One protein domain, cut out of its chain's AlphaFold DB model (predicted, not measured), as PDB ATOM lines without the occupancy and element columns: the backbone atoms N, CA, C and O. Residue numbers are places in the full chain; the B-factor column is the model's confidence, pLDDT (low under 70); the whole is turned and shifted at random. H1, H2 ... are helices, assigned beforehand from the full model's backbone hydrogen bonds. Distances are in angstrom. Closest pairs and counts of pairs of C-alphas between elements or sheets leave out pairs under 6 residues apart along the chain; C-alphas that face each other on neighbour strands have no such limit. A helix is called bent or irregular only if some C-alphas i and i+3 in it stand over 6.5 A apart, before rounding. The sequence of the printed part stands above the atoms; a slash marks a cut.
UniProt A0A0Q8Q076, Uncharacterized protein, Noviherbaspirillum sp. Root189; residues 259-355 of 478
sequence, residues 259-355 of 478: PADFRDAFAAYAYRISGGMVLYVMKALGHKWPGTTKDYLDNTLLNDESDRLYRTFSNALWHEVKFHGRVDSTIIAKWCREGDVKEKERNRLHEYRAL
ATOM      1  N   PRO A 259     175.756 266.099 147.447       85.56
ATOM      2  CA  PRO A 259     176.341 264.765 147.314       85.56
ATOM      3  C   PRO A 259     177.132 264.294 148.549       85.56
ATOM      4  O   PRO A 259     177.201 263.095 148.793       85.56
ATOM      5  N   ALA A 260     177.712 265.219 149.325       85.38
ATOM      6  CA  ALA A 260     178.415 264.899 150.571       85.38
ATOM      7  C   ALA A 260     177.476 264.335 151.653       85.38
ATOM      8  O   ALA A 260     177.880 263.437 152.388       85.38
ATOM      9  N   ASP A 261     176.209 264.763 151.670       85.75
ATOM     10  CA  ASP A 261     175.220 264.339 152.664       85.75
ATOM     11  C   ASP A 261     174.932 262.829 152.574       85.75
ATOM     12  O   ASP A 261     174.562 262.208 153.567       85.75
ATOM     13  N   PHE A 262     175.143 262.196 151.408       88.94
ATOM     14  CA  PHE A 262     175.042 260.737 151.274       88.94
ATOM     15  C   PHE A 262     176.095 260.004 152.103       88.94
ATOM     16  O   PHE A 262     175.794 258.976 152.709       88.94
ATOM     17  N   ARG A 263     177.320 260.536 152.163       87.38
ATOM     18  CA  ARG A 263     178.386 259.967 152.990       87.38
ATOM     19  C   ARG A 263     178.076 260.150 154.472       87.38
ATOM     20  O   ARG A 263     178.250 259.200 155.232       87.38
ATOM     21  N   ASP A 264     177.568 261.318 154.859       87.44
ATOM     22  CA  ASP A 264     177.167 261.603 156.242       87.44
ATOM     23  C   ASP A 264     176.007 260.688 156.676       87.44
ATOM     24  O   ASP A 264     176.059 260.058 157.734       87.44
ATOM     25  N   ALA A 265     174.994 260.517 155.821       86.12
ATOM     26  CA  ALA A 265     173.878 259.605 156.062       86.12
ATOM     27  C   ALA A 265     174.336 258.140 156.164       86.12
ATOM     28  O   ALA A 265     173.883 257.406 157.047       86.12
ATOM     29  N   PHE A 266     175.264 257.713 155.303       89.00
ATOM     30  CA  PHE A 266     175.843 256.373 155.360       89.00
ATOM     31  C   PHE A 266     176.654 256.156 156.644       89.00
ATOM     32  O   PHE A 266     176.525 255.115 157.291       89.00
ATOM     33  N   ALA A 267     177.444 257.148 157.064       88.50
ATOM     34  CA  ALA A 267     178.158 257.118 158.336       88.50
ATOM     35  C   ALA A 267     177.190 256.978 159.517       88.50
ATOM     36  O   ALA A 267     177.425 256.169 160.416       88.50
ATOM     37  N   ALA A 268     176.073 257.709 159.477       86.12
ATOM     38  CA  ALA A 268     175.042 257.640 160.500       86.12
ATOM     39  C   ALA A 268     174.363 256.278 160.570       86.12
ATOM     40  O   ALA A 268     174.185 255.722 161.657       86.12
ATOM     41  N   TYR A 269     174.034 255.712 159.413       87.38
ATOM     42  CA  TYR A 269     173.534 254.352 159.315       87.38
ATOM     43  C   TYR A 269     174.533 253.354 159.917       87.38
ATOM     44  O   TYR A 269     174.166 252.611 160.826       87.38
ATOM     45  N   ALA A 270     175.802 253.396 159.493       88.38
ATOM     46  CA  ALA A 270     176.864 252.515 159.979       88.38
ATOM     47  C   ALA A 270     177.073 252.620 161.501       88.38
ATOM     48  O   ALA A 270     177.237 251.604 162.182       88.38
ATOM     49  N   TYR A 271     177.035 253.835 162.051       87.94
ATOM     50  CA  TYR A 271     177.151 254.070 163.488       87.94
ATOM     51  C   TYR A 271     175.978 253.440 164.248       87.94
ATOM     52  O   TYR A 271     176.190 252.691 165.198       87.94
ATOM     53  N   ARG A 272     174.741 253.654 163.783       83.94
ATOM     54  CA  ARG A 272     173.530 253.124 164.429       83.94
ATOM     55  C   ARG A 272     173.451 251.602 164.389       83.94
ATOM     56  O   ARG A 272     173.220 250.988 165.427       83.94
ATOM     57  N   ILE A 273     173.681 250.977 163.231       86.25
ATOM     58  CA  ILE A 273     173.586 249.509 163.110       86.25
ATOM     59  C   ILE A 273     174.661 248.774 163.909       86.25
ATOM     60  O   ILE A 273     174.467 247.625 164.289       86.25
ATOM     61  N   SER A 274     175.797 249.428 164.158       86.69
ATOM     62  CA  SER A 274     176.895 248.858 164.935       86.69
ATOM     63  C   SER A 274     176.785 249.140 166.435       86.69
ATOM     64  O   SER A 274     177.700 248.795 167.177       86.69
ATOM     65  N   GLY A 275     175.695 249.771 166.893       79.38
ATOM     66  CA  GLY A 275     175.509 250.139 168.299       79.38
ATOM     67  C   GLY A 275     176.462 251.241 168.773       79.38
ATOM     68  O   GLY A 275     176.808 251.285 169.949       79.38
ATOM     69  N   GLY A 276     176.918 252.108 167.866       80.88
ATOM     70  CA  GLY A 276     177.832 253.211 168.164       80.88
ATOM     71  C   GLY A 276     179.321 252.860 168.059       80.88
ATOM     72  O   GLY A 276     180.170 253.532 168.647       80.88
ATOM     73  N   MET A 277     179.685 251.807 167.321       84.19
ATOM     74  CA  MET A 277     181.080 251.379 167.221       84.19
ATOM     75  C   MET A 277     181.877 252.254 166.238       84.19
ATOM     76  O   MET A 277     181.830 252.063 165.023       84.19
ATOM     77  N   VAL A 278     182.707 253.165 166.761       86.25
ATOM     78  CA  VAL A 278     183.569 254.058 165.951       86.25
ATOM     79  C   VAL A 278     184.474 253.282 164.987       86.25
ATOM     80  O   VAL A 278     184.642 253.686 163.838       86.25
ATOM     81  N   LEU A 279     185.021 252.135 165.405       88.12
ATOM     82  CA  LEU A 279     185.866 251.297 164.542       88.12
ATOM     83  C   LEU A 279     185.097 250.700 163.354       88.12
ATOM     84  O   LEU A 279     185.675 250.509 162.283       88.12
ATOM     85  N   TYR A 280     183.795 250.444 163.515       88.50
ATOM     86  CA  TYR A 280     182.945 250.002 162.413       88.50
ATOM     87  C   TYR A 280     182.793 251.107 161.374       88.50
ATOM     88  O   TYR A 280     183.006 250.870 160.189       88.50
ATOM     89  N   VAL A 281     182.492 252.328 161.825       88.62
ATOM     90  CA  VAL A 281     182.385 253.501 160.949       88.62
ATOM     91  C   VAL A 281     183.720 253.787 160.263       88.62
ATOM     92  O   VAL A 281     183.743 254.051 159.066       88.62
ATOM     93  N   MET A 282     184.838 253.662 160.983       89.25
ATOM     94  CA  MET A 282     186.183 253.832 160.425       89.25
ATOM     95  C   MET A 282     186.417 252.876 159.253       89.25
ATOM     96  O   MET A 282     186.866 253.307 158.188       89.25
ATOM     97  N   LYS A 283     186.064 251.596 159.434       87.69
ATOM     98  CA  LYS A 283     186.131 250.581 158.379       87.69
ATOM     99  C   LYS A 283     185.197 250.927 157.217       87.69
ATOM    100  O   LYS A 283     185.643 250.931 156.077       87.69
ATOM    101  N   ALA A 284     183.935 251.244 157.505       86.69
ATOM    102  CA  ALA A 284     182.909 251.519 156.499       86.69
ATOM    103  C   ALA A 284     183.239 252.750 155.634       86.69
ATOM    104  O   ALA A 284     183.037 252.740 154.425       86.69
ATOM    105  N   LEU A 285     183.801 253.800 156.236       87.56
ATOM    106  CA  LEU A 285     184.181 255.034 155.546       87.56
ATOM    107  C   LEU A 285     185.587 254.993 154.929       87.56
ATOM    108  O   LEU A 285     185.969 255.946 154.231       87.56
ATOM    109  N   GLY A 286     186.364 253.939 155.194       84.44
ATOM    110  CA  GLY A 286     187.752 253.795 154.757       84.44
ATOM    111  C   GLY A 286     188.664 254.891 155.319       84.44
ATOM    112  O   GLY A 286     189.405 255.533 154.571       84.44
ATOM    113  N   HIS A 287     188.549 255.183 156.616       86.81
ATOM    114  CA  HIS A 287     189.463 256.080 157.328       86.81
ATOM    115  C   HIS A 287     190.671 255.293 157.857       86.81
ATOM    116  O   HIS A 287     190.512 254.191 158.373       86.81
ATOM    117  N   LYS A 288     191.881 255.861 157.750       84.81
ATOM    118  CA  LYS A 288     193.121 255.202 158.208       84.81
ATOM    119  C   LYS A 288     193.255 255.183 159.734       84.81
ATOM    120  O   LYS A 288     193.779 254.222 160.285       84.81
ATOM    121  N   TRP A 289     192.792 256.239 160.405       85.81
ATOM    122  CA  TRP A 289     193.017 256.453 161.834       85.81
ATOM    123  C   TRP A 289     191.695 256.619 162.597       85.81
ATOM    124  O   TRP A 289     190.803 257.330 162.116       85.81
ATOM    125  N   PRO A 290     191.571 256.049 163.812       86.44
ATOM    126  CA  PRO A 290     190.378 256.221 164.641       86.44
ATOM    127  C   PRO A 290     190.078 257.686 164.965       86.44
ATOM    128  O   PRO A 290     188.915 258.076 164.939       86.44
ATOM    129  N   GLY A 291     191.116 258.506 165.189       85.69
ATOM    130  CA  GLY A 291     190.978 259.940 165.471       85.69
ATOM    131  C   GLY A 291     190.213 260.683 164.378       85.69
ATOM    132  O   GLY A 291     189.230 261.344 164.671       85.69
ATOM    133  N   THR A 292     190.545 260.446 163.105       85.62
ATOM    134  CA  THR A 292     189.829 261.048 161.966       85.62
ATOM    135  C   THR A 292     188.349 260.677 161.947       85.62
ATOM    136  O   THR A 292     187.505 261.490 161.587       85.62
ATOM    137  N   THR A 293     188.018 259.439 162.317       86.44
ATOM    138  CA  THR A 293     186.620 258.992 162.385       86.44
ATOM    139  C   THR A 293     185.895 259.611 163.566       86.44
ATOM    140  O   THR A 293     184.743 259.997 163.410       86.44
ATOM    141  N   LYS A 294     186.562 259.732 164.716       85.75
ATOM    142  CA  LYS A 294     186.016 260.417 165.883       85.75
ATOM    143  C   LYS A 294     185.733 261.883 165.560       85.75
ATOM    144  O   LYS A 294     184.587 262.287 165.673       85.75
ATOM    145  N   ASP A 295     186.720 262.622 165.057       86.12
ATOM    146  CA  ASP A 295     186.562 264.033 164.689       86.12
ATOM    147  C   ASP A 295     185.445 264.214 163.652       86.12
ATOM    148  O   ASP A 295     184.666 265.163 163.711       86.12
ATOM    149  N   TYR A 296     185.339 263.291 162.693       85.62
ATOM    150  CA  TYR A 296     184.262 263.301 161.709       85.62
ATOM    151  C   TYR A 296     182.891 263.061 162.353       85.62
ATOM    152  O   TYR A 296     181.967 263.826 162.088       85.62
ATOM    153  N   LEU A 297     182.748 262.036 163.200       85.44
ATOM    154  CA  LEU A 297     181.497 261.724 163.897       85.44
ATOM    155  C   LEU A 297     181.086 262.837 164.860       85.44
ATOM    156  O   LEU A 297     179.911 263.182 164.895       85.44
ATOM    157  N   ASP A 298     182.035 263.425 165.584       83.00
ATOM    158  CA  ASP A 298     181.804 264.573 166.459       83.00
ATOM    159  C   ASP A 298     181.232 265.738 165.635       83.00
ATOM    160  O   ASP A 298     180.162 266.250 165.950       83.00
ATOM    161  N   ASN A 299     181.857 266.078 164.503       81.06
ATOM    162  CA  ASN A 299     181.423 267.192 163.652       81.06
ATOM    163  C   ASN A 299     180.123 266.954 162.863       81.06
ATOM    164  O   ASN A 299     179.525 267.927 162.414       81.06
ATOM    165  N   THR A 300     179.705 265.702 162.645       75.06
ATOM    166  CA  THR A 300     178.565 265.379 161.760       75.06
ATOM    167  C   THR A 300     177.360 264.775 162.474       75.06
ATOM    168  O   THR A 300     176.232 265.019 162.059       75.06
ATOM    169  N   LEU A 301     177.569 263.971 163.520       74.12
ATOM    170  CA  LEU A 301     176.531 263.104 164.084       74.12
ATOM    171  C   LEU A 301     176.370 263.269 165.589       74.12
ATOM    172  O   LEU A 301     175.258 263.479 166.065       74.12
ATOM    173  N   LEU A 302     177.465 263.156 166.340       69.50
ATOM    174  CA  LEU A 302     177.414 263.104 167.796       69.50
ATOM    175  C   LEU A 302     177.082 264.461 168.397       69.50
ATOM    176  O   LEU A 302     176.303 264.494 169.347       69.50
ATOM    177  N   ASN A 303     177.582 265.562 167.832       65.25
ATOM    178  CA  ASN A 303     177.174 266.891 168.283       65.25
ATOM    179  C   ASN A 303     175.692 267.144 167.983       65.25
ATOM    180  O   ASN A 303     174.975 267.593 168.864       65.25
ATOM    181  N   ASP A 304     175.194 266.758 166.807       64.88
ATOM    182  CA  ASP A 304     173.789 266.948 166.426       64.88
ATOM    183  C   ASP A 304     172.818 266.096 167.264       64.88
ATOM    184  O   ASP A 304     171.757 266.568 167.685       64.88
ATOM    185  N   GLU A 305     173.158 264.831 167.518       63.91
ATOM    186  CA  GLU A 305     172.340 263.917 168.321       63.91
ATOM    187  C   GLU A 305     172.400 264.272 169.812       63.91
ATOM    188  O   GLU A 305     171.358 264.324 170.471       63.91
ATOM    189  N   SER A 306     173.589 264.612 170.325       61.94
ATOM    190  CA  SER A 306     173.755 265.094 171.700       61.94
ATOM    191  C   SER A 306     173.059 266.435 171.904       61.94
ATOM    192  O   SER A 306     172.378 266.603 172.911       61.94
ATOM    193  N   ASP A 307     173.128 267.357 170.940       63.72
ATOM    194  CA  ASP A 307     172.420 268.636 170.992       63.72
ATOM    195  C   ASP A 307     170.908 268.432 170.983       63.72
ATOM    196  O   ASP A 307     170.199 269.082 171.746       63.72
ATOM    197  N   ARG A 308     170.381 267.522 170.155       72.06
ATOM    198  CA  ARG A 308     168.944 267.207 170.147       72.06
ATOM    199  C   ARG A 308     168.493 266.568 171.451       72.06
ATOM    200  O   ARG A 308     167.446 266.960 171.971       72.06
ATOM    201  N   LEU A 309     169.261 265.624 171.991       70.25
ATOM    202  CA  LEU A 309     168.927 264.944 173.240       70.25
ATOM    203  C   LEU A 309     169.029 265.906 174.429       70.25
ATOM    204  O   LEU A 309     168.100 265.984 175.229       70.25
ATOM    205  N   TYR A 310     170.086 266.718 174.488       71.81
ATOM    206  CA  TYR A 310     170.262 267.763 175.492       71.81
ATOM    207  C   TYR A 310     169.185 268.844 175.388       71.81
ATOM    208  O   TYR A 310     168.615 269.225 176.405       71.81
ATOM    209  N   ARG A 311     168.841 269.313 174.181       77.44
ATOM    210  CA  ARG A 311     167.745 270.277 173.981       77.44
ATOM    211  C   ARG A 311     166.410 269.690 174.412       77.44
ATOM    212  O   ARG A 311     165.670 270.365 175.114       77.44
ATOM    213  N   THR A 312     166.109 268.449 174.035       81.56
ATOM    214  CA  THR A 312     164.865 267.772 174.438       81.56
ATOM    215  C   THR A 312     164.795 267.618 175.955       81.56
ATOM    216  O   THR A 312     163.798 268.008 176.557       81.56
ATOM    217  N   PHE A 313     165.871 267.140 176.584       83.38
ATOM    218  CA  PHE A 313     165.972 267.013 178.037       83.38
ATOM    219  C   PHE A 313     165.853 268.364 178.750       83.38
ATOM    220  O   PHE A 313     165.061 268.499 179.676       83.38
ATOM    221  N   SER A 314     166.610 269.369 178.306       81.44
ATOM    222  CA  SER A 314     166.614 270.715 178.883       81.44
ATOM    223  C   SER A 314     165.234 271.361 178.762       81.44
ATOM    224  O   SER A 314     164.703 271.866 179.746       81.44
ATOM    225  N   ASN A 315     164.592 271.256 177.595       86.06
ATOM    226  CA  ASN A 315     163.227 271.737 177.394       86.06
ATOM    227  C   ASN A 315     162.237 271.026 178.323       86.06
ATOM    228  O   ASN A 315     161.446 271.705 178.971       86.06
ATOM    229  N   ALA A 316     162.300 269.696 178.430       85.25
ATOM    230  CA  ALA A 316     161.431 268.927 179.321       85.25
ATOM    231  C   ALA A 316     161.643 269.310 180.797       85.25
ATOM    232  O   ALA A 316     160.680 269.556 181.519       85.25
ATOM    233  N   LEU A 317     162.899 269.430 181.235       85.62
ATOM    234  CA  LEU A 317     163.265 269.829 182.591       85.62
ATOM    235  C   LEU A 317     162.733 271.227 182.930       85.62
ATOM    236  O   LEU A 317     162.058 271.404 183.943       85.62
ATOM    237  N   TRP A 318     163.008 272.221 182.083       87.38
ATOM    238  CA  TRP A 318     162.562 273.594 182.324       87.38
ATOM    239  C   TRP A 318     161.049 273.747 182.202       87.38
ATOM    240  O   TRP A 318     160.466 274.563 182.914       87.38
ATOM    241  N   HIS A 319     160.399 272.953 181.351       87.81
ATOM    242  CA  HIS A 319     158.946 272.904 181.279       87.81
ATOM    243  C   HIS A 319     158.340 272.373 182.586       87.81
ATOM    244  O   HIS A 319     157.448 273.018 183.139       87.81
ATOM    245  N   GLU A 320     158.863 271.268 183.127       87.88
ATOM    246  CA  GLU A 320     158.424 270.716 184.418       87.88
ATOM    247  C   GLU A 320     158.589 271.730 185.559       87.88
ATOM    248  O   GLU A 320     157.649 271.973 186.323       87.88
ATOM    249  N   VAL A 321     159.743 272.401 185.626       88.06
ATOM    250  CA  VAL A 321     160.001 273.442 186.632       88.06
ATOM    251  C   VAL A 321     159.031 274.614 186.476       88.06
ATOM    252  O   VAL A 321     158.453 275.065 187.463       88.06
ATOM    253  N   LYS A 322     158.827 275.107 185.250       88.69
ATOM    254  CA  LYS A 322     158.029 276.312 184.990       88.69
ATOM    255  C   LYS A 322     156.533 276.106 185.219       88.69
ATOM    256  O   LYS A 322     155.894 276.985 185.789       88.69
ATOM    257  N   PHE A 323     155.969 275.000 184.738       86.69
ATOM    258  CA  PHE A 323     154.516 274.793 184.732       86.69
ATOM    259  C   PHE A 323     154.017 273.934 185.893       86.69
ATOM    260  O   PHE A 323     152.869 274.087 186.305       86.69
ATOM    261  N   HIS A 324     154.863 273.063 186.446       84.69
ATOM    262  CA  HIS A 324     154.472 272.146 187.518       84.69
ATOM    263  C   HIS A 324     155.243 272.364 188.825       84.69
ATOM    264  O   HIS A 324     154.920 271.724 189.826       84.69
ATOM    265  N   GLY A 325     156.246 273.252 188.844       84.75
ATOM    266  CA  GLY A 325     156.997 273.608 190.053       84.75
ATOM    267  C   GLY A 325     157.799 272.452 190.655       84.75
ATOM    268  O   GLY A 325     158.170 272.503 191.825       84.75
ATOM    269  N   ARG A 326     158.036 271.384 189.886       86.06
ATOM    270  CA  ARG A 326     158.716 270.166 190.343       86.06
ATOM    271  C   ARG A 326     159.527 269.547 189.216       86.06
ATOM    272  O   ARG A 326     159.329 269.883 188.058       86.06
ATOM    273  N   VAL A 327     160.410 268.617 189.562       87.56
ATOM    274  CA  VAL A 327     161.176 267.815 188.600       87.56
ATOM    275  C   VAL A 327     160.780 266.355 188.785       87.56
ATOM    276  O   VAL A 327     161.091 265.755 189.812       87.56
ATOM    277  N   ASP A 328     160.074 265.789 187.806       85.44
ATOM    278  CA  ASP A 328     159.656 264.385 187.815       85.44
ATOM    279  C   ASP A 328     160.461 263.580 186.791       85.44
ATOM    280  O   ASP A 328     160.308 263.731 185.577       85.44
ATOM    281  N   SER A 329     161.331 262.698 187.284       84.62
ATOM    282  CA  SER A 329     162.251 261.926 186.446       84.62
ATOM    283  C   SER A 329     161.535 260.952 185.508       84.62
ATOM    284  O   SER A 329     162.009 260.721 184.398       84.62
ATOM    285  N   THR A 330     160.374 260.413 185.898       86.38
ATOM    286  CA  THR A 330     159.584 259.522 185.033       86.38
ATOM    287  C   THR A 330     158.964 260.298 183.872       86.38
ATOM    288  O   THR A 330     158.998 259.824 182.737       86.38
ATOM    289  N   ILE A 331     158.447 261.502 184.139       89.12
ATOM    290  CA  ILE A 331     157.873 262.377 183.108       89.12
ATOM    291  C   ILE A 331     158.956 262.845 182.138       89.12
ATOM    292  O   ILE A 331     158.782 262.711 180.931       89.12
ATOM    293  N   ILE A 332     160.100 263.308 182.647       87.38
ATOM    294  CA  ILE A 332     161.221 263.752 181.807       87.38
ATOM    295  C   ILE A 332     161.751 262.597 180.952       87.38
ATOM    296  O   ILE A 332     161.989 262.773 179.759       87.38
ATOM    297  N   ALA A 333     161.892 261.399 181.526       83.12
ATOM    298  CA  ALA A 333     162.364 260.234 180.786       83.12
ATOM    299  C   ALA A 333     161.380 259.781 179.698       83.12
ATOM    300  O   ALA A 333     161.828 259.351 178.634       83.12
ATOM    301  N   LYS A 334     160.066 259.867 179.948       85.06
ATOM    302  CA  LYS A 334     159.041 259.611 178.928       85.06
ATOM    303  C   LYS A 334     159.090 260.681 177.840       85.06
ATOM    304  O   LYS A 334     159.112 260.329 176.666       85.06
ATOM    305  N   TRP A 335     159.242 261.951 178.220       87.19
ATOM    306  CA  TRP A 335     159.360 263.056 177.271       87.19
ATOM    307  C   TRP A 335     160.553 262.884 176.332       87.19
ATOM    308  O   TRP A 335     160.418 262.943 175.113       87.19
ATOM    309  N   CYS A 336     161.725 262.577 176.882       79.12
ATOM    310  CA  CYS A 336     162.936 262.388 176.085       79.12
ATOM    311  C   CYS A 336     162.842 261.212 175.096       79.12
ATOM    312  O   CYS A 336     163.547 261.222 174.092       79.12
ATOM    313  N   ARG A 337     162.004 260.203 175.373       76.75
ATOM    314  CA  ARG A 337     161.835 259.018 174.515       76.75
ATOM    315  C   ARG A 337     160.720 259.167 173.485       76.75
ATOM    316  O   ARG A 337     160.892 258.754 172.345       76.75
ATOM    317  N   GLU A 338     159.578 259.695 173.905       80.19
ATOM    318  CA  GLU A 338     158.318 259.624 173.152       80.19
ATOM    319  C   GLU A 338     157.783 261.005 172.745       80.19
ATOM    320  O   GLU A 338     156.823 261.091 171.980       80.19
ATOM    321  N   GLY A 339     158.409 262.091 173.207       81.00
ATOM    322  CA  GLY A 339     157.912 263.450 173.015       81.00
ATOM    323  C   GLY A 339     156.899 263.859 174.086       81.00
ATOM    324  O   GLY A 339     156.889 263.322 175.186       81.00
ATOM    325  N   ASP A 340     156.080 264.863 173.786       82.19
ATOM    326  CA  ASP A 340     155.220 265.532 174.769       82.19
ATOM    327  C   ASP A 340     154.338 264.567 175.596       82.19
ATOM    328  O   ASP A 340     153.704 263.657 175.051       82.19
ATOM    329  N   VAL A 341     154.286 264.773 176.917       85.88
ATOM    330  CA  VAL A 341     153.559 263.901 177.856       85.88
ATOM    331  C   VAL A 341     152.172 264.470 178.120       85.88
ATOM    332  O   VAL A 341     152.024 265.511 178.766       85.88
ATOM    333  N   LYS A 342     151.135 263.754 177.672       88.25
ATOM    334  CA  LYS A 342     149.746 264.228 177.750       88.25
ATOM    335  C   LYS A 342     149.249 264.270 179.194       88.25
ATOM    336  O   LYS A 342     149.575 263.404 180.006       88.25
ATOM    337  N   GLU A 343     148.323 265.183 179.481       86.31
ATOM    338  CA  GLU A 343     147.733 265.335 180.821       86.31
ATOM    339  C   GLU A 343     147.086 264.043 181.349       86.31
ATOM    340  O   GLU A 343     147.225 263.684 182.516       86.31
ATOM    341  N   LYS A 344     146.457 263.257 180.465       87.75
ATOM    342  CA  LYS A 344     145.897 261.944 180.822       87.75
ATOM    343  C   LYS A 344     146.965 260.971 181.340       87.75
ATOM    344  O   LYS A 344     146.691 260.177 182.237       87.75
ATOM    345  N   GLU A 345     148.168 261.010 180.776       87.31
ATOM    346  CA  GLU A 345     149.278 260.147 181.189       87.31
ATOM    347  C   GLU A 345     149.857 260.600 182.532       87.31
ATOM    348  O   GLU A 345     150.187 259.760 183.369       87.31
ATOM    349  N   ARG A 346     149.892 261.918 182.775       87.69
ATOM    350  CA  ARG A 346     150.262 262.509 184.070       87.69
ATOM    351  C   ARG A 346     149.285 262.105 185.170       87.69
ATOM    352  O   ARG A 346     149.720 261.620 186.214       87.69
ATOM    353  N   ASN A 347     147.983 262.222 184.912       87.56
ATOM    354  CA  ASN A 347     146.937 261.823 185.855       87.56
ATOM    355  C   ASN A 347     147.010 260.330 186.168       87.56
ATOM    356  O   ASN A 347     147.023 259.951 187.334       87.56
ATOM    357  N   ARG A 348     147.195 259.486 185.146       85.44
ATOM    358  CA  ARG A 348     147.388 258.046 185.345       85.44
ATOM    359  C   ARG A 348     148.624 257.735 186.196       85.44
ATOM    360  O   ARG A 348     148.567 256.843 187.037       85.44
ATOM    361  N   LEU A 349     149.742 258.439 185.995       87.69
ATOM    362  CA  LEU A 349     150.947 258.263 186.814       87.69
ATOM    363  C   LEU A 349     150.719 258.713 188.264       87.69
ATOM    364  O   LEU A 349     151.187 258.057 189.196       87.69
ATOM    365  N   HIS A 350     149.995 259.814 188.462       86.69
ATOM    366  CA  HIS A 350     149.621 260.289 189.789       86.69
ATOM    367  C   HIS A 350     148.719 259.278 190.509       86.69
ATOM    368  O   HIS A 350     149.036 258.873 191.624       86.69
ATOM    369  N   GLU A 351     147.658 258.804 189.852       84.62
ATOM    370  CA  GLU A 351     146.777 257.742 190.355       84.62
ATOM    371  C   GLU A 351     147.578 256.480 190.703       84.62
ATOM    372  O   GLU A 351     147.472 255.961 191.811       84.62
ATOM    373  N   TYR A 352     148.460 256.035 189.803       84.31
ATOM    374  CA  TYR A 352     149.326 254.872 190.014       84.31
ATOM    375  C   TYR A 352     150.157 254.974 191.305       84.31
ATOM    376  O   TYR A 352     150.269 253.992 192.051       84.31
ATOM    377  N   ARG A 353     150.744 256.153 191.556       84.00
ATOM    378  CA  ARG A 353     151.607 256.436 192.716       84.00
ATOM    379  C   ARG A 353     150.814 256.681 194.003       84.00
ATOM    380  O   ARG A 353     151.329 256.392 195.077       84.00
ATOM    381  N   ALA A 354     149.588 257.193 193.908       85.94
ATOM    382  CA  ALA A 354     148.733 257.484 195.059       85.94
ATOM    383  C   ALA A 354     148.067 256.229 195.657       85.94
ATOM    384  O   ALA A 354     147.714 256.217 196.838       85.94
ATOM    385  N   LEU A 355     147.902 255.165 194.864       87.81
ATOM    386  CA  LEU A 355     147.276 253.916 195.304       87.81
ATOM    387  C   LEU A 355     148.044 253.264 196.467       87.81
ATOM    388  O   LEU A 355     149.208 252.872 196.337       87.81
TER     389      LEU A 355
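AT A GLANCE: This is residues 259 to 355 of the 478 residues of an uncharacterized protein of Noviherbaspirillum sp. Root189 (UniProt A0A0Q8Q076). A long helix arm, H3b, forms the shaft of an extended model, with a small head of crossed helices, H1, H2 and H3a, at one end. At the other end H4 folds back over H3b, and H5 follows beyond it, with residues 350 to 355, of which 350 to 354 belong to H5, sticking out. The printed part has 97 residues with five named helices, H1 to H5 in chain order, no named strand, and the class is all helix. The whole is only just extended, close to loose, with a radius of gyration of the C-alphas of 18.9 A, and it spans 58 by 24 by 24 A, a rod.

IN THESE COORDINATES: H1 covers residues 259 to 273, 22.1 A long, and begins at C-alpha 259 at (176.341, 264.765, 147.314). H2, residues 278 to 285, is 10.5 A long. H3, residues 290 to 324, was assigned as one helix by its hydrogen bonds but is bent: C-alphas 299 and 302 are 7.1 A apart. Its arms are H3a, residues 290 to 299, 14.2 A long, and H3b, residues 302 to 324, 31.6 A long, ending at C-alpha 324 at (154.472, 272.146, 187.518). H4, residues 329 to 338, is 14.1 A long. H5, residues 343 to 354, is 16.3 A long and ends at C-alpha 354 at (148.733, 257.484, 195.059).

HOW THE PARTS SIT: H1 and H2 form a helical hairpin at a steep tilt of 39 degrees, opposite ways. They touch through residues 267 to 271 of H1, with the closest C-alphas, Ala 270 and Val 281, 5.7 A apart. H2 touches H3a about perpendicular at 87 degrees, the closest C-alphas being Met 282 and Thr 293 at 5.5 A. H3a and H3b are near each other at a steep tilt of 42 degrees. H3b touches H4 at a steep tilt of 48 degrees, opposite ways, the closest C-alphas being Ala 316 and Ile 332 at 5.7 A. H4 and H5 are close but not clearly touching, the closest C-alphas being Ile 331 and Arg 346 at 7.7 A. H1 and H2 are both apart from H3b, H4 and H5. Every O i to N i+4 pair is within hydrogen-bond range in H2, H3a, H3b, H4 and H5, and 10 of 11 are in H1.

THE WHOLE: The C-alphas of Lys 288 and Leu 355 are the two farthest apart, at 59.0 A. The printed part has no cut, and the four links between the helices are tight, each of 4 residues. Mean pLDDT of the printed part is 83.7, and residues 302 to 307 are under 70.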